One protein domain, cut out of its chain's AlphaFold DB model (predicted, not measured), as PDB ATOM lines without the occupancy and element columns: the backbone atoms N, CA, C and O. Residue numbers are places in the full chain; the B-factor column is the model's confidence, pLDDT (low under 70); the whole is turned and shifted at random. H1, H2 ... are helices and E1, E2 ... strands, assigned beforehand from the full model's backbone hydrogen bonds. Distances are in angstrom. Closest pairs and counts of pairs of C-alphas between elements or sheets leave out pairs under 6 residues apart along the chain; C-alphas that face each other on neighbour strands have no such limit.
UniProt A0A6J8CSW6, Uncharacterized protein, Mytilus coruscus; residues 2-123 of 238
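Overview. This is residues 2 to 123 of the 238 residues of an uncharacterized protein of Mytilus coruscus (UniProt A0A6J8CSW6). The model is an L: helix H1 sticks out as a free arm from one end of a long, narrow body. That end of the body holds the short helices H2, H3, H4 and H5, the two-strand ribbon of E1 and E2 makes its middle, and the small hairpin of E3 and E4 with residues 110 to 123 makes the far end. The printed part has 122 residues, with five named helices and four named strands in the order H1, H2, E1, H3, H4, H5, E2, E3, E4, and is of mixed class. Both two-strand sheets, E1 - E2 and E3 - E4, are antiparallel. The whole is extended, with a radius of gyration of the C-alphas of 22.0 A, and flat, spanning 62 by 53 by 19 A.

Arrangement. H1, residues 2 to 18, touches no helix and is apart from H2, residues 23 to 28. H2 is near H3, residues 62 to 65, with 5 pairs of C-alphas within 10 A. Residues 33 to 34 pair antiparallel with residues 58 to 59. E1, residues 48 to 55, and E2, residues 87 to 94, are antiparallel neighbours at 153 degrees; N 50 and O 92 are within hydrogen-bond range at 2.8 A, as are N 90 and O 52 at 2.9 A. H3 touches H4, residues 68 to 74, only at the corner, the closest C-alphas being those of Tyr 65 and Cys 71, 5.2 A apart. H4 touches H5, residues 79 to 85, only at the corner, with the C-alphas of Leu 72 and Phe 79 closest at 6.3 A; at 71 degrees they are only just about perpendicular. E3, residues 100 to 102, and E4, residues 107 to 109, form an antiparallel hairpin at 141 degrees, with N 109 and O 100 2.8 A apart, within hydrogen-bond range. The closest C-alphas of E1 and E4 are those of Gly 49 and Ser 107, 4.9 A apart. Each O i to N i+4 pair is within hydrogen-bond range in H1, H4 and H5; H2 has 0 of 2, with 1 of 3 O i to N i+3 pairs, and H3 is too short for an i+4 pair.

Along the chain. H1 begins at C-alpha 2, (-59.812, -124.122, 38.353), and measures 24.4 A from first to last C-alpha. E1 measures 23.3 A and E2 22.8 A. E4 ends at C-alpha 109, (-85.016, -73.472, 29.694).

Size, cuts and confidence. The C-alphas of Lys 64 and Gly 113 are the two farthest apart, at 62.4 A. Residues 2 to 20 stand free; the body without them spans 62 by 25 by 17 A. The printed part has no cut. The link from H2 to E1 is long, with 19 residues. Mean pLDDT of the printed part is 82.4; residues 2 to 31 and 62 to 64 are under 70.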
ATOM      1  N   LYS A   2     -58.423-123.604  38.273       52.97
ATOM      2  CA  LYS A   2     -59.812-124.122  38.353       52.97
ATOM      3  C   LYS A   2     -60.931-123.054  38.325       52.97
ATOM      4  O   LYS A   2     -61.993-123.316  37.776       52.97
ATOM      5  N   ILE A   3     -60.682-121.847  38.845       59.16
ATOM      6  CA  ILE A   3     -61.689-120.762  38.920       59.16
ATOM      7  C   ILE A   3     -62.011-120.179  37.534       59.16
ATOM      8  O   ILE A   3     -63.169-119.935  37.216       59.16
ATOM      9  N   TYR A   4     -61.000-120.025  36.675       52.31
ATOM     10  CA  TYR A   4     -61.178-119.474  35.328       52.31
ATOM     11  C   TYR A   4     -61.960-120.406  34.394       52.31
ATOM     12  O   TYR A   4     -62.721-119.926  33.564       52.31
ATOM     13  N   VAL A   5     -61.829-121.726  34.565       66.12
ATOM     14  CA  VAL A   5     -62.585-122.719  33.784       66.12
ATOM     15  C   VAL A   5     -64.059-122.723  34.191       66.12
ATOM     16  O   VAL A   5     -64.923-122.742  33.323       66.12
ATOM     17  N   LEU A   6     -64.364-122.615  35.490       64.31
ATOM     18  CA  LEU A   6     -65.745-122.506  35.971       64.31
ATOM     19  C   LEU A   6     -66.393-121.178  35.563       64.31
ATOM     20  O   LEU A   6     -67.535-121.182  35.122       64.31
ATOM     21  N   ALA A   7     -65.662-120.061  35.618       63.53
ATOM     22  CA  ALA A   7     -66.148-118.771  35.124       63.53
ATOM     23  C   ALA A   7     -66.379-118.772  33.600       63.53
ATOM     24  O   ALA A   7     -67.312-118.132  33.120       63.53
ATOM     25  N   TYR A   8     -65.560-119.506  32.839       62.84
ATOM     26  CA  TYR A   8     -65.721-119.667  31.394       62.84
ATOM     27  C   TYR A   8     -66.914-120.559  31.048       62.84
ATOM     28  O   TYR A   8     -67.726-120.179  30.213       62.84
ATOM     29  N   ILE A   9     -67.087-121.686  31.742       66.56
ATOM     30  CA  ILE A   9     -68.268-122.546  31.592       66.56
ATOM     31  C   ILE A   9     -69.530-121.773  31.972       66.56
ATOM     32  O   ILE A   9     -70.495-121.834  31.227       66.56
ATOM     33  N   PHE A  10     -69.514-120.980  33.047       66.38
ATOM     34  CA  PHE A  10     -70.648-120.136  33.438       66.38
ATOM     35  C   PHE A  10     -70.937-119.044  32.396       66.38
ATOM     36  O   PHE A  10     -72.095-118.802  32.076       66.38
ATOM     37  N   LYS A  11     -69.909-118.433  31.790       62.41
ATOM     38  CA  LYS A  11     -70.077-117.503  30.659       62.41
ATOM     39  C   LYS A  11     -70.643-118.177  29.409       62.41
ATOM     40  O   LYS A  11     -71.483-117.577  28.754       62.41
ATOM     41  N   VAL A  12     -70.213-119.395  29.082       61.44
ATOM     42  CA  VAL A  12     -70.727-120.162  27.935       61.44
ATOM     43  C   VAL A  12     -72.164-120.617  28.188       61.44
ATOM     44  O   VAL A  12     -72.996-120.444  27.309       61.44
ATOM     45  N   PHE A  13     -72.479-121.092  29.397       59.84
ATOM     46  CA  PHE A  13     -73.836-121.479  29.801       59.84
ATOM     47  C   PHE A  13     -74.798-120.285  29.788       59.84
ATOM     48  O   PHE A  13     -75.934-120.412  29.336       59.84
ATOM     49  N   LEU A  14     -74.335-119.111  30.237       55.78
ATOM     50  CA  LEU A  14     -75.087-117.861  30.127       55.78
ATOM     51  C   LEU A  14     -75.209-117.398  28.672       55.78
ATOM     52  O   LEU A  14     -76.273-116.925  28.297       55.78
ATOM     53  N   CYS A  15     -74.184-117.576  27.832       48.94
ATOM     54  CA  CYS A  15     -74.294-117.309  26.396       48.94
ATOM     55  C   CYS A  15     -75.381-118.191  25.767       48.94
ATOM     56  O   CYS A  15     -76.298-117.665  25.151       48.94
ATOM     57  N   THR A  16     -75.356-119.509  25.981       52.47
ATOM     58  CA  THR A  16     -76.344-120.434  25.399       52.47
ATOM     59  C   THR A  16     -77.769-120.206  25.906       52.47
ATOM     60  O   THR A  16     -78.704-120.429  25.153       52.47
ATOM     61  N   TYR A  17     -77.955-119.716  27.139       51.53
ATOM     62  CA  TYR A  17     -79.283-119.348  27.662       51.53
ATOM     63  C   TYR A  17     -79.791-117.984  27.165       51.53
ATOM     64  O   TYR A  17     -80.979-117.696  27.278       51.53
ATOM     65  N   VAL A  18     -78.902-117.128  26.654       47.62
ATOM     66  CA  VAL A  18     -79.222-115.769  26.182       47.62
ATOM     67  C   VAL A  18     -79.330-115.704  24.649       47.62
ATOM     68  O   VAL A  18     -79.877-114.741  24.120       47.62
ATOM     69  N   TYR A  19     -78.903-116.745  23.926       46.94
ATOM     70  CA  TYR A  19     -79.021-116.855  22.462       46.94
ATOM     71  C   TYR A  19     -80.434-117.192  21.946       46.94
ATOM     72  O   TYR A  19     -80.618-117.361  20.744       46.94
ATOM     73  N   ASP A  20     -81.436-117.268  22.822       47.03
ATOM     74  CA  ASP A  20     -82.733-117.877  22.505       47.03
ATOM     75  C   ASP A  20     -83.886-116.875  22.332       47.03
ATOM     76  O   ASP A  20     -85.053-117.186  22.561       47.03
ATOM     77  N   SER A  21     -83.594-115.654  21.884       50.09
ATOM     78  CA  SER A  21     -84.636-114.713  21.452       50.09
ATOM     79  C   SER A  21     -85.227-115.043  20.070       50.09
ATOM     80  O   SER A  21     -86.196-114.406  19.675       50.09
ATOM     81  N   CYS A  22     -84.711-116.052  19.348       51.41
ATOM     82  CA  CYS A  22     -85.298-116.529  18.083       51.41
ATOM     83  C   CYS A  22     -86.146-117.814  18.207       51.41
ATOM     84  O   CYS A  22     -87.098-117.967  17.443       51.41
ATOM     85  N   ASN A  23     -85.885-118.723  19.160       53.25
ATOM     86  CA  ASN A  23     -86.655-119.981  19.255       53.25
ATOM     87  C   ASN A  23     -88.038-119.831  19.898       53.25
ATOM     88  O   ASN A  23     -88.892-120.703  19.732       53.25
ATOM     89  N   ALA A  24     -88.303-118.725  20.596       54.56
ATOM     90  CA  ALA A  24     -89.614-118.480  21.195       54.56
ATOM     91  C   ALA A  24     -90.734-118.345  20.141       54.56
ATOM     92  O   ALA A  24     -91.892-118.650  20.426       54.56
ATOM     93  N   CYS A  25     -90.392-117.951  18.911       57.16
ATOM     94  CA  CYS A  25     -91.344-117.762  17.817       57.16
ATOM     95  C   CYS A  25     -91.933-119.058  17.269       57.16
ATOM     96  O   CYS A  25     -93.105-119.115  16.896       57.16
ATOM     97  N   VAL A  26     -91.129-120.117  17.258       55.69
ATOM     98  CA  VAL A  26     -91.495-121.402  16.656       55.69
ATOM     99  C   VAL A  26     -92.467-122.175  17.555       55.69
ATOM    100  O   VAL A  26     -93.337-122.891  17.063       55.69
ATOM    101  N   LEU A  27     -92.393-121.973  18.874       57.97
ATOM    102  CA  LEU A  27     -93.236-122.670  19.853       57.97
ATOM    103  C   LEU A  27     -94.670-122.116  19.940       57.97
ATOM    104  O   LEU A  27     -95.545-122.777  20.493       57.97
ATOM    105  N   GLY A  28     -94.920-120.920  19.395       58.53
ATOM    106  CA  GLY A  28     -96.216-120.234  19.453       58.53
ATOM    107  C   GLY A  28     -97.118-120.423  18.230       58.53
ATOM    108  O   GLY A  28     -98.198-119.840  18.194       58.53
ATOM    109  N   GLY A  29     -96.684-121.176  17.210       56.16
ATOM    110  CA  GLY A  29     -97.466-121.453  15.994       56.16
ATOM    111  C   GLY A  29     -97.721-120.247  15.077       56.16
ATOM    112  O   GLY A  29     -98.359-120.395  14.038       56.16
ATOM    113  N   ASN A  30     -97.209-119.062  15.425       59.19
ATOM    114  CA  ASN A  30     -97.386-117.848  14.640       59.19
ATOM    115  C   ASN A  30     -96.070-117.461  13.961       59.19
ATOM    116  O   ASN A  30     -95.181-116.869  14.564       59.19
ATOM    117  N   TYR A  31     -95.973-117.767  12.671       67.94
ATOM    118  CA  TYR A  31     -94.791-117.500  11.844       67.94
ATOM    119  C   TYR A  31     -94.600-116.019  11.480       67.94
ATOM    120  O   TYR A  31     -93.612-115.682  10.831       67.94
ATOM    121  N   CYS A  32     -95.558-115.162  11.850       79.19
ATOM    122  CA  CYS A  32     -95.661-113.774  11.409       79.19
ATOM    123  C   CYS A  32     -96.336-112.897  12.470       79.19
ATOM    124  O   CYS A  32     -97.405-112.330  12.240       79.19
ATOM    125  N   THR A  33     -95.743-112.801  13.659       84.50
ATOM    126  CA  THR A  33     -96.256-111.923  14.724       84.50
ATOM    127  C   THR A  33     -95.297-110.772  14.966       84.50
ATOM    128  O   THR A  33     -94.121-110.977  15.223       84.50
ATOM    129  N   VAL A  34     -95.789-109.537  14.905       86.69
ATOM    130  CA  VAL A  34     -94.998-108.378  15.334       86.69
ATOM    131  C   VAL A  34     -94.979-108.360  16.856       86.69
ATOM    132  O   VAL A  34     -96.035-108.357  17.490       86.69
ATOM    133  N   GLU A  35     -93.787-108.367  17.439       86.00
ATOM    134  CA  GLU A  35     -93.632-108.308  18.883       86.00
ATOM    135  C   GLU A  35     -94.033-106.936  19.428       86.00
ATOM    136  O   GLU A  35     -94.089-105.924  18.720       86.00
ATOM    137  N   GLN A  36     -94.299-106.897  20.732       89.81
ATOM    138  CA  GLN A  36     -94.476-105.633  21.429       89.81
ATOM    139  C   GLN A  36     -93.220-104.762  21.302       89.81
ATOM    140  O   GLN A  36     -92.097-105.252  21.201       89.81
ATOM    141  N   TRP A  37     -93.420-103.446  21.354       93.38
ATOM    142  CA  TRP A  37     -92.312-102.503  21.404       93.38
ATOM    143  C   TRP A  37     -91.361-102.829  22.554       93.38
ATOM    144  O   TRP A  37     -91.795-103.024  23.695       93.38
ATOM    145  N   ALA A  38     -90.061-102.799  22.268       91.75
ATOM    146  CA  ALA A  38     -89.059-102.800  23.314       91.75
ATOM    147  C   ALA A  38     -89.237-101.571  24.219       91.75
ATOM    148  O   ALA A  38     -89.858-100.557  23.867       91.75
ATOM    149  N   ARG A  39     -88.657-101.656  25.418       95.56
ATOM    150  CA  ARG A  39     -88.531-100.484  26.287       95.56
ATOM    151  C   ARG A  39     -87.720 -99.408  25.568       95.56
ATOM    152  O   ARG A  39     -86.853 -99.717  24.757       95.56
ATOM    153  N   TRP A  40     -88.004 -98.152  25.900       96.56
ATOM    154  CA  TRP A  40     -87.191 -97.041  25.426       96.56
ATOM    155  C   TRP A  40     -85.732 -97.236  25.831       96.56
ATOM    156  O   TRP A  40     -85.440 -97.569  26.985       96.56
ATOM    157  N   GLY A  41     -84.838 -97.037  24.865       94.38
ATOM    158  CA  GLY A  41     -83.409 -96.957  25.103       94.38
ATOM    159  C   GLY A  41     -83.051 -95.752  25.969       94.38
ATOM    160  O   GLY A  41     -83.882 -94.900  26.292       94.38
ATOM    161  N   GLN A  42     -81.783 -95.679  26.357       95.50
ATOM    162  CA  GLN A  42     -81.281 -94.498  27.047       95.50
ATOM    163  C   GLN A  42     -81.313 -93.282  26.119       95.50
ATOM    164  O   GLN A  42     -81.255 -93.405  24.895       95.50
ATOM    165  N   CYS A  43     -81.406 -92.095  26.718       96.44
ATOM    166  CA  CYS A  43     -81.257 -90.863  25.961       96.44
ATOM    167  C   CYS A  43     -79.851 -90.812  25.354       96.44
ATOM    168  O   CYS A  43     -78.876 -91.085  26.055       96.44
ATOM    169  N   ASN A  44     -79.742 -90.440  24.079       96.12
ATOM    170  CA  ASN A  44     -78.447 -90.326  23.404       96.12
ATOM    171  C   ASN A  44     -77.540 -89.248  24.036       96.12
ATOM    172  O   ASN A  44     -76.325 -89.265  23.866       96.12
ATOM    173  N   THR A  45     -78.120 -88.299  24.777       95.69
ATOM    174  CA  THR A  45     -77.382 -87.270  25.513       95.69
ATOM    175  C   THR A  45     -77.533 -87.448  27.022       95.69
ATOM    176  O   THR A  45     -78.573 -87.861  27.535       95.69
ATOM    177  N   THR A  46     -76.470 -87.127  27.764       94.94
ATOM    178  CA  THR A  46     -76.474 -87.162  29.236       94.94
ATOM    179  C   THR A  46     -77.034 -85.875  29.850       94.94
ATOM    180  O   THR A  46     -77.501 -85.889  30.994       94.94
ATOM    181  N   CYS A  47     -76.996 -84.768  29.103       95.12
ATOM    182  CA  CYS A  47     -77.590 -83.489  29.464       95.12
ATOM    183  C   CYS A  47     -78.046 -82.713  28.221       95.12
ATOM    184  O   CYS A  47     -77.600 -82.978  27.105       95.12
ATOM    185  N   GLY A  48     -78.936 -81.746  28.433       95.94
ATOM    186  CA  GLY A  48     -79.591 -80.991  27.374       95.94
ATOM    187  C   GLY A  48     -80.640 -81.808  26.635       95.94
ATOM    188  O   GLY A  48     -81.160 -82.779  27.183       95.94
ATOM    189  N   GLY A  49     -80.978 -81.382  25.419       96.69
ATOM    190  CA  GLY A  49     -81.896 -82.097  24.535       96.69
ATOM    191  C   GLY A  49     -81.249 -83.283  23.831       96.69
ATOM    192  O   GLY A  49     -80.041 -83.316  23.596       96.69
ATOM    193  N   GLY A  50     -82.065 -84.270  23.494       96.38
ATOM    194  CA  GLY A  50     -81.640 -85.547  22.949       96.38
ATOM    195  C   GLY A  50     -82.818 -86.380  22.461       96.38
ATOM    196  O   GLY A  50     -83.976 -85.955  22.468       96.38
ATOM    197  N   VAL A  51     -82.510 -87.588  22.003       96.94
ATOM    198  CA  VAL A  51     -83.497 -88.532  21.480       96.94
ATOM    199  C   VAL A  51     -83.236 -89.904  22.086       96.94
ATOM    200  O   VAL A  51     -82.086 -90.293  22.292       96.94
ATOM    201  N   GLN A  52     -84.314 -90.607  22.409       96.31
ATOM    202  CA  GLN A  52     -84.319 -92.016  22.781       96.31
ATOM    203  C   GLN A  52     -84.989 -92.804  21.659       96.31
ATOM    204  O   GLN A  52     -85.950 -92.335  21.042       96.31
ATOM    205  N   GLU A  53     -84.473 -93.997  21.407       96.00
ATOM    206  CA  GLU A  53     -84.950 -94.901  20.368       96.00
ATOM    207  C   GLU A  53     -85.585 -96.133  21.013       96.00
ATOM    208  O   GLU A  53     -85.147 -96.601  22.070       96.00
ATOM    209  N   ARG A  54     -86.622 -96.672  20.379       95.81
ATOM    210  CA  ARG A  54     -87.103 -98.028  20.633       95.81
ATOM    211  C   ARG A  54     -87.363 -98.739  19.319       95.81
ATOM    212  O   ARG A  54     -87.692 -98.111  18.316       95.81
ATOM    213  N   GLN A  55     -87.276-100.057  19.359       93.81
ATOM    214  CA  GLN A  55     -87.517-100.911  18.205       93.81
ATOM    215  C   GLN A  55     -88.513-102.011  18.573       93.81
ATOM    216  O   GLN A  55     -88.660-102.361  19.747       93.81
ATOM    217  N   LYS A  56     -89.218-102.541  17.579       91.12
ATOM    218  CA  LYS A  56     -90.020-103.762  17.705       91.12
ATOM    219  C   LYS A  56     -89.454-104.827  16.778       91.12
ATOM    220  O   LYS A  56     -89.010-104.517  15.673       91.12
ATOM    221  N   ALA A  57     -89.475-106.073  17.227       87.12
ATOM    222  CA  ALA A  57     -89.049-107.201  16.418       87.12
ATOM    223  C   ALA A  57     -90.243-107.829  15.691       87.12
ATOM    224  O   ALA A  57     -91.404-107.634  16.064       87.12
ATOM    225  N   ILE A  58     -89.952-108.578  14.632       85.19
ATOM    226  CA  ILE A  58     -90.907-109.497  14.026       85.19
ATOM    227  C   ILE A  58     -90.496-110.913  14.394       85.19
ATOM    228  O   ILE A  58     -89.346-111.312  14.233       85.19
ATOM    229  N   CYS A  59     -91.471-111.648  14.891       81.69
ATOM    230  CA  CYS A  59     -91.364-113.035  15.248       81.69
ATOM    231  C   CYS A  59     -91.668-113.871  14.006       81.69
ATOM    232  O   CYS A  59     -92.797-113.865  13.501       81.69
ATOM    233  N   CYS A  60     -90.635-114.524  13.481       76.75
ATOM    234  CA  CYS A  60     -90.726-115.374  12.307       76.75
ATOM    235  C   CYS A  60     -89.667-116.467  12.320       76.75
ATOM    236  O   CYS A  60     -88.611-116.337  12.933       76.75
ATOM    237  N   ASP A  61     -89.968-117.551  11.615       71.81
ATOM    238  CA  ASP A  61     -89.060-118.678  11.470       71.81
ATOM    239  C   ASP A  61     -87.902-118.306  10.529       71.81
ATOM    240  O   ASP A  61     -88.006-118.357   9.298       71.81
ATOM    241  N   THR A  62     -86.784-117.884  11.115       62.75
ATOM    242  CA  THR A  62     -85.571-117.532  10.372       62.75
ATOM    243  C   THR A  62     -84.897-118.755   9.752       62.75
ATOM    244  O   THR A  62     -84.188-118.585   8.759       62.75
ATOM    245  N   TYR A  63     -85.179-119.973  10.231       64.25
ATOM    246  CA  TYR A  63     -84.727-121.216   9.602       64.25
ATOM    247  C   TYR A  63     -85.449-121.469   8.272       64.25
ATOM    248  O   TYR A  63     -84.849-121.984   7.338       64.25
ATOM    249  N   LYS A  64     -86.708-121.034   8.127       66.62
ATOM    250  CA  LYS A  64     -87.458-121.144   6.863       66.62
ATOM    251  C   LYS A  64     -87.146-120.033   5.858       66.62
ATOM    252  O   LYS A  64     -87.154-120.270   4.652       66.62
ATOM    253  N   TYR A  65     -86.922-118.808   6.331       70.06
ATOM    254  CA  TYR A  65     -86.798-117.634   5.456       70.06
ATOM    255  C   TYR A  65     -85.364-117.105   5.292       70.06
ATOM    256  O   TYR A  65     -85.144-116.208   4.471       70.06
ATOM    257  N   HIS A  66     -84.404-117.635   6.061       70.81
ATOM    258  CA  HIS A  66     -82.949-117.386   6.037       70.81
ATOM    259  C   HIS A  66     -82.514-115.915   6.234       70.81
ATOM    260  O   HIS A  66     -81.330-115.625   6.382       70.81
ATOM    261  N   SER A  67     -83.449-114.959   6.217       80.69
ATOM    262  CA  SER A  67     -83.206-113.520   6.301       80.69
ATOM    263  C   SER A  67     -84.458-112.759   6.749       80.69
ATOM    264  O   SER A  67     -85.590-113.183   6.500       80.69
ATOM    265  N   LEU A  68     -84.259-111.568   7.324       79.88
ATOM    266  CA  LEU A  68     -85.347-110.655   7.693       79.88
ATOM    267  C   LEU A  68     -86.201-110.247   6.479       79.88
ATOM    268  O   LEU A  68     -87.421-110.172   6.578       79.88
ATOM    269  N   LYS A  69     -85.582-110.028   5.310       86.00
ATOM    270  CA  LYS A  69     -86.300-109.664   4.076       86.00
ATOM    271  C   LYS A  69     -87.212-110.795   3.594       86.00
ATOM    272  O   LYS A  69     -88.347-110.530   3.208       86.00
ATOM    273  N   GLY A  70     -86.727-112.039   3.638       83.62
ATOM    274  CA  GLY A  70     -87.518-113.223   3.297       83.62
ATOM    275  C   GLY A  70     -88.681-113.430   4.263       83.62
ATOM    276  O   GLY A  70     -89.794-113.710   3.829       83.62
ATOM    277  N   CYS A  71     -88.443-113.204   5.554       84.81
ATOM    278  CA  CYS A  71     -89.469-113.276   6.587       84.81
ATOM    279  C   CYS A  71     -90.560-112.214   6.378       84.81
ATOM    280  O   CYS A  71     -91.738-112.551   6.315       84.81
ATOM    281  N   LEU A  72     -90.187-110.950   6.160       87.19
ATOM    282  CA  LEU A  72     -91.145-109.872   5.891       87.19
ATOM    283  C   LEU A  72     -91.970-110.143   4.627       87.19
ATOM    284  O   LEU A  72     -93.189-109.990   4.653       87.19
ATOM    285  N   HIS A  73     -91.331-110.627   3.558       86.50
ATOM    286  CA  HIS A  73     -92.033-111.043   2.342       86.50
ATOM    287  C   HIS A  73     -93.008-112.200   2.608       86.50
ATOM    288  O   HIS A  73     -94.159-112.145   2.184       86.50
ATOM    289  N   GLY A  74     -92.577-113.222   3.355       83.50
ATOM    290  CA  GLY A  74     -93.418-114.354   3.757       83.50
ATOM    291  C   GLY A  74     -94.607-113.953   4.632       83.50
ATOM    292  O   GLY A  74     -95.658-114.582   4.559       83.50
ATOM    293  N   CYS A  75     -94.465-112.874   5.399       85.50
ATOM    294  CA  CYS A  75     -95.508-112.305   6.246       85.50
ATOM    295  C   CYS A  75     -96.364-111.240   5.557       85.50
ATOM    296  O   CYS A  75     -97.185-110.608   6.220       85.50
ATOM    297  N   ASN A  76     -96.186-111.028   4.247       90.12
ATOM    298  CA  ASN A  76     -96.873-109.987   3.483       90.12
ATOM    299  C   ASN A  76     -96.681-108.573   4.076       90.12
ATOM    300  O   ASN A  76     -97.580-107.733   4.052       90.12
ATOM    301  N   ILE A  77     -95.498-108.308   4.636       89.00
ATOM    302  CA  ILE A  77     -95.106-107.003   5.168       89.00
ATOM    303  C   ILE A  77     -94.087-106.387   4.204       89.00
ATOM    304  O   ILE A  77     -93.011-106.956   3.995       89.00
ATOM    305  N   PRO A  78     -94.368-105.208   3.622       92.50
ATOM    306  CA  PRO A  78     -93.409-104.541   2.756       92.50
ATOM    307  C   PRO A  78     -92.137-104.190   3.527       92.50
ATOM    308  O   PRO A  78     -92.190-103.583   4.598       92.50
ATOM    309  N   PHE A  79     -90.977-104.513   2.954       88.75
ATOM    310  CA  PHE A  79     -89.689-104.183   3.568       88.75
ATOM    311  C   PHE A  79     -89.532-102.673   3.805       88.75
ATOM    312  O   PHE A  79     -89.075-102.264   4.867       88.75
ATOM    313  N   SER A  80     -89.995-101.848   2.861       92.88
ATOM    314  CA  SER A  80     -89.994-100.384   2.977       92.88
ATOM    315  C   SER A  80     -90.846 -99.885   4.143       92.88
ATOM    316  O   SER A  80     -90.428 -99.002   4.887       92.88
ATOM    317  N   TRP A  81     -92.023-100.483   4.336       93.81
ATOM    318  CA  TRP A  81     -92.880-100.170   5.472       93.81
ATOM    319  C   TRP A  81     -92.206-100.560   6.786       93.81
ATOM    320  O   TRP A  81     -92.179 -99.775   7.729       93.81
ATOM    321  N   TRP A  82     -91.602-101.750   6.846       93.19
ATOM    322  CA  TRP A  82     -90.901-102.200   8.046       93.19
ATOM    323  C   TRP A  82     -89.732-101.280   8.405       93.19
ATOM    324  O   TRP A  82     -89.599-100.889   9.559       93.19
ATOM    325  N   GLN A  83     -88.936-100.854   7.425       89.56
ATOM    326  CA  GLN A  83     -87.838 -99.909   7.651       89.56
ATOM    327  C   GLN A  83     -88.304 -98.567   8.235       89.56
ATOM    328  O   GLN A  83     -87.573 -97.970   9.019       89.56
ATOM    329  N   ALA A  84     -89.507 -98.105   7.887       91.94
ATOM    330  CA  ALA A  84     -90.064 -96.857   8.407       91.94
ATOM    331  C   ALA A  84     -90.780 -97.017   9.761       91.94
ATOM    332  O   ALA A  84     -90.845 -96.064  10.535       91.94
ATOM    333  N   ASN A  85     -91.314 -98.206  10.064       94.25
ATOM    334  CA  ASN A  85     -92.246 -98.411  11.180       94.25
ATOM    335  C   ASN A  85     -91.724 -99.346  12.284       94.25
ATOM    336  O   ASN A  85     -92.406 -99.510  13.304       94.25
ATOM    337  N   ALA A  86     -90.577 -99.999  12.093       91.75
ATOM    338  CA  ALA A  86     -89.955-100.874  13.093       91.75
ATOM    339  C   ALA A  86     -89.244-100.106  14.212       91.75
ATOM    340  O   ALA A  86     -89.048-100.659  15.293       91.75
ATOM    341  N   THR A  87     -88.915 -98.837  13.969       95.19
ATOM    342  CA  THR A  87     -88.191 -97.969  14.896       95.19
ATOM    343  C   THR A  87     -89.020 -96.737  15.218       95.19
ATOM    344  O   THR A  87     -89.639 -96.143  14.338       95.19
ATOM    345  N   GLU A  88     -89.019 -96.336  16.483       95.88
ATOM    346  CA  GLU A  88     -89.669 -95.116  16.946       95.88
ATOM    347  C   GLU A  88     -88.696 -94.278  17.772       95.88
ATOM    348  O   GLU A  88     -87.890 -94.803  18.544       95.88
ATOM    349  N   TYR A  89     -88.812 -92.961  17.626       95.75
ATOM    350  CA  TYR A  89     -87.984 -91.980  18.311       95.75
ATOM    351  C   TYR A  89     -88.843 -91.093  19.202       95.75
ATOM    352  O   TYR A  89     -89.950 -90.698  18.834       95.75
ATOM    353  N   LYS A  90     -88.310 -90.730  20.365       95.38
ATOM    354  CA  LYS A  90     -88.940 -89.783  21.287       95.38
ATOM    355  C   LYS A  90     -87.903 -88.806  21.819       95.38
ATOM    356  O   LYS A  90     -86.763 -89.185  22.069       95.38
ATOM    357  N   THR A  91     -88.295 -87.554  22.031       96.88
ATOM    358  CA  THR A  91     -87.420 -86.564  22.665       96.88
ATOM    359  C   THR A  91     -87.174 -86.910  24.132       96.88
ATOM    360  O   THR A  91     -88.018 -87.479  24.839       96.88
ATOM    361  N   CYS A  92     -85.975 -86.606  24.597       96.00
ATOM    362  CA  CYS A  92     -85.555 -86.786  25.977       96.00
ATOM    363  C   CYS A  92     -84.523 -85.722  26.316       96.00
ATOM    364  O   CYS A  92     -83.849 -85.198  25.437       96.00
ATOM    365  N   GLY A  93     -84.390 -85.405  27.596       94.75
ATOM    366  CA  GLY A  93     -83.376 -84.459  28.007       94.75
ATOM    367  C   GLY A  93     -83.300 -84.280  29.504       94.75
ATOM    368  O   GLY A  93     -84.242 -84.587  30.241       94.75
ATOM    369  N   LYS A  94     -82.142 -83.805  29.953       96.19
ATOM    370  CA  LYS A  94     -81.861 -83.526  31.360       96.19
ATOM    371  C   LYS A  94     -81.169 -82.181  31.483       96.19
ATOM    372  O   LYS A  94     -80.064 -81.995  30.982       96.19
ATOM    373  N   CYS A  95     -81.793 -81.266  32.204       96.50
ATOM    374  CA  CYS A  95     -81.225 -79.953  32.467       96.50
ATOM    375  C   CYS A  95     -80.507 -79.949  33.818       96.50
ATOM    376  O   CYS A  95     -80.885 -80.670  34.746       96.50
ATOM    377  N   GLN A  96     -79.452 -79.152  33.933       96.19
ATOM    378  CA  GLN A  96     -78.733 -78.967  35.187       96.19
ATOM    379  C   GLN A  96     -79.253 -77.734  35.938       96.19
ATOM    380  O   GLN A  96     -79.970 -76.901  35.386       96.19
ATOM    381  N   ARG A  97     -78.884 -77.627  37.223       94.38
ATOM    382  CA  ARG A  97     -79.085 -76.429  38.066       94.38
ATOM    383  C   ARG A  97     -80.532 -75.915  38.113       94.38
ATOM    384  O   ARG A  97     -80.767 -74.713  38.131       94.38
ATOM    385  N   GLY A  98     -81.495 -76.838  38.134       90.62
ATOM    386  CA  GLY A  98     -82.919 -76.504  38.218       90.62
ATOM    387  C   GLY A  98     -83.535 -75.997  36.913       90.62
ATOM    388  O   GLY A  98     -84.656 -75.502  36.941       90.62
ATOM    389  N   GLY A  99     -82.834 -76.115  35.777       94.81
ATOM    390  CA  GLY A  99     -83.436 -75.883  34.466       94.81
ATOM    391  C   GLY A  99     -84.591 -76.851  34.193       94.81
ATOM    392  O   GLY A  99     -84.601 -77.989  34.670       94.81
ATOM    393  N   THR A 100     -85.557 -76.402  33.404       95.75
ATOM    394  CA  THR A 100     -86.728 -77.183  32.993       95.75
ATOM    395  C   THR A 100     -86.564 -77.650  31.550       95.75
ATOM    396  O   THR A 100     -86.097 -76.901  30.697       95.75
ATOM    397  N   PHE A 101     -86.901 -78.913  31.272       96.38
ATOM    398  CA  PHE A 101     -86.790 -79.481  29.927       96.38
ATOM    399  C   PHE A 101     -88.114 -79.356  29.171       96.38
ATOM    400  O   PHE A 101     -89.141 -79.847  29.647       96.38
ATOM    401  N   ASP A 102     -88.082 -78.752  27.986       95.50
ATOM    402  CA  ASP A 102     -89.214 -78.694  27.067       95.50
ATOM    403  C   ASP A 102     -89.113 -79.824  26.034       95.50
ATOM    404  O   ASP A 102     -88.259 -79.833  25.143       95.50
ATOM    405  N   ILE A 103     -90.036 -80.780  26.144       93.50
ATOM    406  CA  ILE A 103     -90.138 -81.955  25.269       93.50
ATOM    407  C   ILE A 103     -90.473 -81.560  23.821       93.50
ATOM    408  O   ILE A 103     -90.048 -82.259  22.897       93.50
ATOM    409  N   LYS A 104     -91.220 -80.467  23.606       94.94
ATOM    410  CA  LYS A 104     -91.639 -79.992  22.277       94.94
ATOM    411  C   LYS A 104     -90.501 -79.290  21.551       94.94
ATOM    412  O   LYS A 104     -90.338 -79.484  20.353       94.94
ATOM    413  N   GLN A 105     -89.725 -78.484  22.273       94.69
ATOM    414  CA  GLN A 105     -88.574 -77.771  21.710       94.69
ATOM    415  C   GLN A 105     -87.279 -78.593  21.750       94.69
ATOM    416  O   GLN A 105     -86.272 -78.165  21.195       94.69
ATOM    417  N   ASN A 106     -87.298 -79.757  22.410       96.00
ATOM    418  CA  ASN A 106     -86.123 -80.581  22.686       96.00
ATOM    419  C   ASN A 106     -84.965 -79.759  23.280       96.00
ATOM    420  O   ASN A 106     -83.815 -79.873  22.860       96.00
ATOM    421  N   SER A 107     -85.284 -78.875  24.225       96.12
ATOM    422  CA  SER A 107     -84.343 -77.886  24.747       96.12
ATOM    423  C   SER A 107     -84.577 -77.616  26.229       96.12
ATOM    424  O   SER A 107     -85.659 -77.862  26.763       96.12
ATOM    425  N   CYS A 108     -83.544 -77.116  26.900       96.38
ATOM    426  CA  CYS A 108     -83.598 -76.721  28.298       96.38
ATOM    427  C   CYS A 108     -83.844 -75.219  28.427       96.38
ATOM    428  O   CYS A 108     -83.085 -74.408  27.898       96.38
ATOM    429  N   THR A 109     -84.854 -74.840  29.203       95.81
ATOM    430  CA  THR A 109     -85.016 -73.472  29.694       95.81
ATOM    431  C   THR A 109     -84.255 -73.318  31.004       95.81
ATOM    432  O   THR A 109     -84.541 -73.989  31.999       95.81
ATOM    433  N   CYS A 110     -83.241 -72.454  30.988       95.44
ATOM    434  CA  CYS A 110     -82.324 -72.273  32.106       95.44
ATOM    435  C   CYS A 110     -82.816 -71.224  33.100       95.44
ATOM    436  O   CYS A 110     -83.459 -70.242  32.733       95.44
ATOM    437  N   HIS A 111     -82.461 -71.420  34.369       93.44
ATOM    438  CA  HIS A 111     -82.662 -70.405  35.395       93.44
ATOM    439  C   HIS A 111     -81.811 -69.154  35.103       93.44
ATOM    440  O   HIS A 111     -80.754 -69.242  34.472       93.44
ATOM    441  N   ILE A 112     -82.247 -67.992  35.598       91.19
ATOM    442  CA  ILE A 112     -81.541 -66.709  35.454       91.19
ATOM    443  C   ILE A 112     -80.073 -66.866  35.888       91.19
ATOM    444  O   ILE A 112     -79.797 -67.415  36.958       91.19
ATOM    445  N   GLY A 113     -79.143 -66.386  35.053       91.44
ATOM    446  CA  GLY A 113     -77.692 -66.478  35.274       91.44
ATOM    447  C   GLY A 113     -77.039 -67.773  34.776       91.44
ATOM    448  O   GLY A 113     -75.824 -67.941  34.921       91.44
ATOM    449  N   PHE A 114     -77.809 -68.683  34.172       94.62
ATOM    450  CA  PHE A 114     -77.297 -69.881  33.512       94.62
ATOM    451  C   PHE A 114     -77.733 -69.957  32.046       94.62
ATOM    452  O   PHE A 114     -78.774 -69.432  31.658       94.62
ATOM    453  N   GLY A 115     -76.923 -70.620  31.226       92.81
ATOM    454  CA  GLY A 115     -77.173 -70.834  29.805       92.81
ATOM    455  C   GLY A 115     -76.487 -72.094  29.282       92.81
ATOM    456  O   GLY A 115     -75.918 -72.874  30.047       92.81
ATOM    457  N   GLY A 116     -76.537 -72.276  27.964       93.81
ATOM    458  CA  GLY A 116     -76.069 -73.490  27.293       93.81
ATOM    459  C   GLY A 116     -77.156 -74.558  27.186       93.81
ATOM    460  O   GLY A 116     -78.194 -74.477  27.839       93.81
ATOM    461  N   SER A 117     -76.907 -75.579  26.367       94.94
ATOM    462  CA  SER A 117     -77.851 -76.683  26.147       94.94
ATOM    463  C   SER A 117     -78.152 -77.465  27.427       94.94
ATOM    464  O   SER A 117     -79.249 -77.997  27.556       94.94
ATOM    465  N   CYS A 118     -77.220 -77.499  28.386       96.25
ATOM    466  CA  CYS A 118     -77.364 -78.202  29.660       96.25
ATOM    467  C   CYS A 118     -77.629 -77.287  30.868       96.25
ATOM    468  O   CYS A 118     -77.784 -77.802  31.976       96.25
ATOM    469  N   CYS A 119     -77.711 -75.961  30.694       96.12
ATOM    470  CA  CYS A 119     -77.804 -74.973  31.786       96.12
ATOM    471  C   CYS A 119     -76.624 -74.996  32.777       96.12
ATOM    472  O   CYS A 119     -76.757 -74.697  33.967       96.12
ATOM    473  N   ASP A 120     -75.448 -75.361  32.288       95.12
ATOM    474  CA  ASP A 120     -74.206 -75.523  33.038       95.12
ATOM    475  C   ASP A 120     -73.247 -74.335  32.873       95.12
ATOM    476  O   ASP A 120     -72.345 -74.126  33.695       95.12
ATOM    477  N   ILE A 121     -73.487 -73.483  31.881       93.88
ATOM    478  CA  ILE A 121     -72.688 -72.288  31.626       93.88
ATOM    479  C   ILE A 121     -73.206 -71.159  32.516       93.88
ATOM    480  O   ILE A 121     -74.386 -70.825  32.471       93.88
ATOM    481  N   LYS A 122     -72.338 -70.552  33.336       93.88
ATOM    482  CA  LYS A 122     -72.676 -69.314  34.058       93.88
ATOM    483  C   LYS A 122     -72.663 -68.153  33.072       93.88
ATOM    484  O   LYS A 122     -71.623 -67.864  32.483       93.88
ATOM    485  N   THR A 123     -73.793 -67.485  32.905       90.06
ATOM    486  CA  THR A 123     -73.882 -66.277  32.088       90.06
ATOM    487  C   THR A 123     -73.702 -65.059  32.989       90.06
ATOM    488  O   THR A 123     -74.186 -65.023  34.122       90.06
TER     489      THR A 123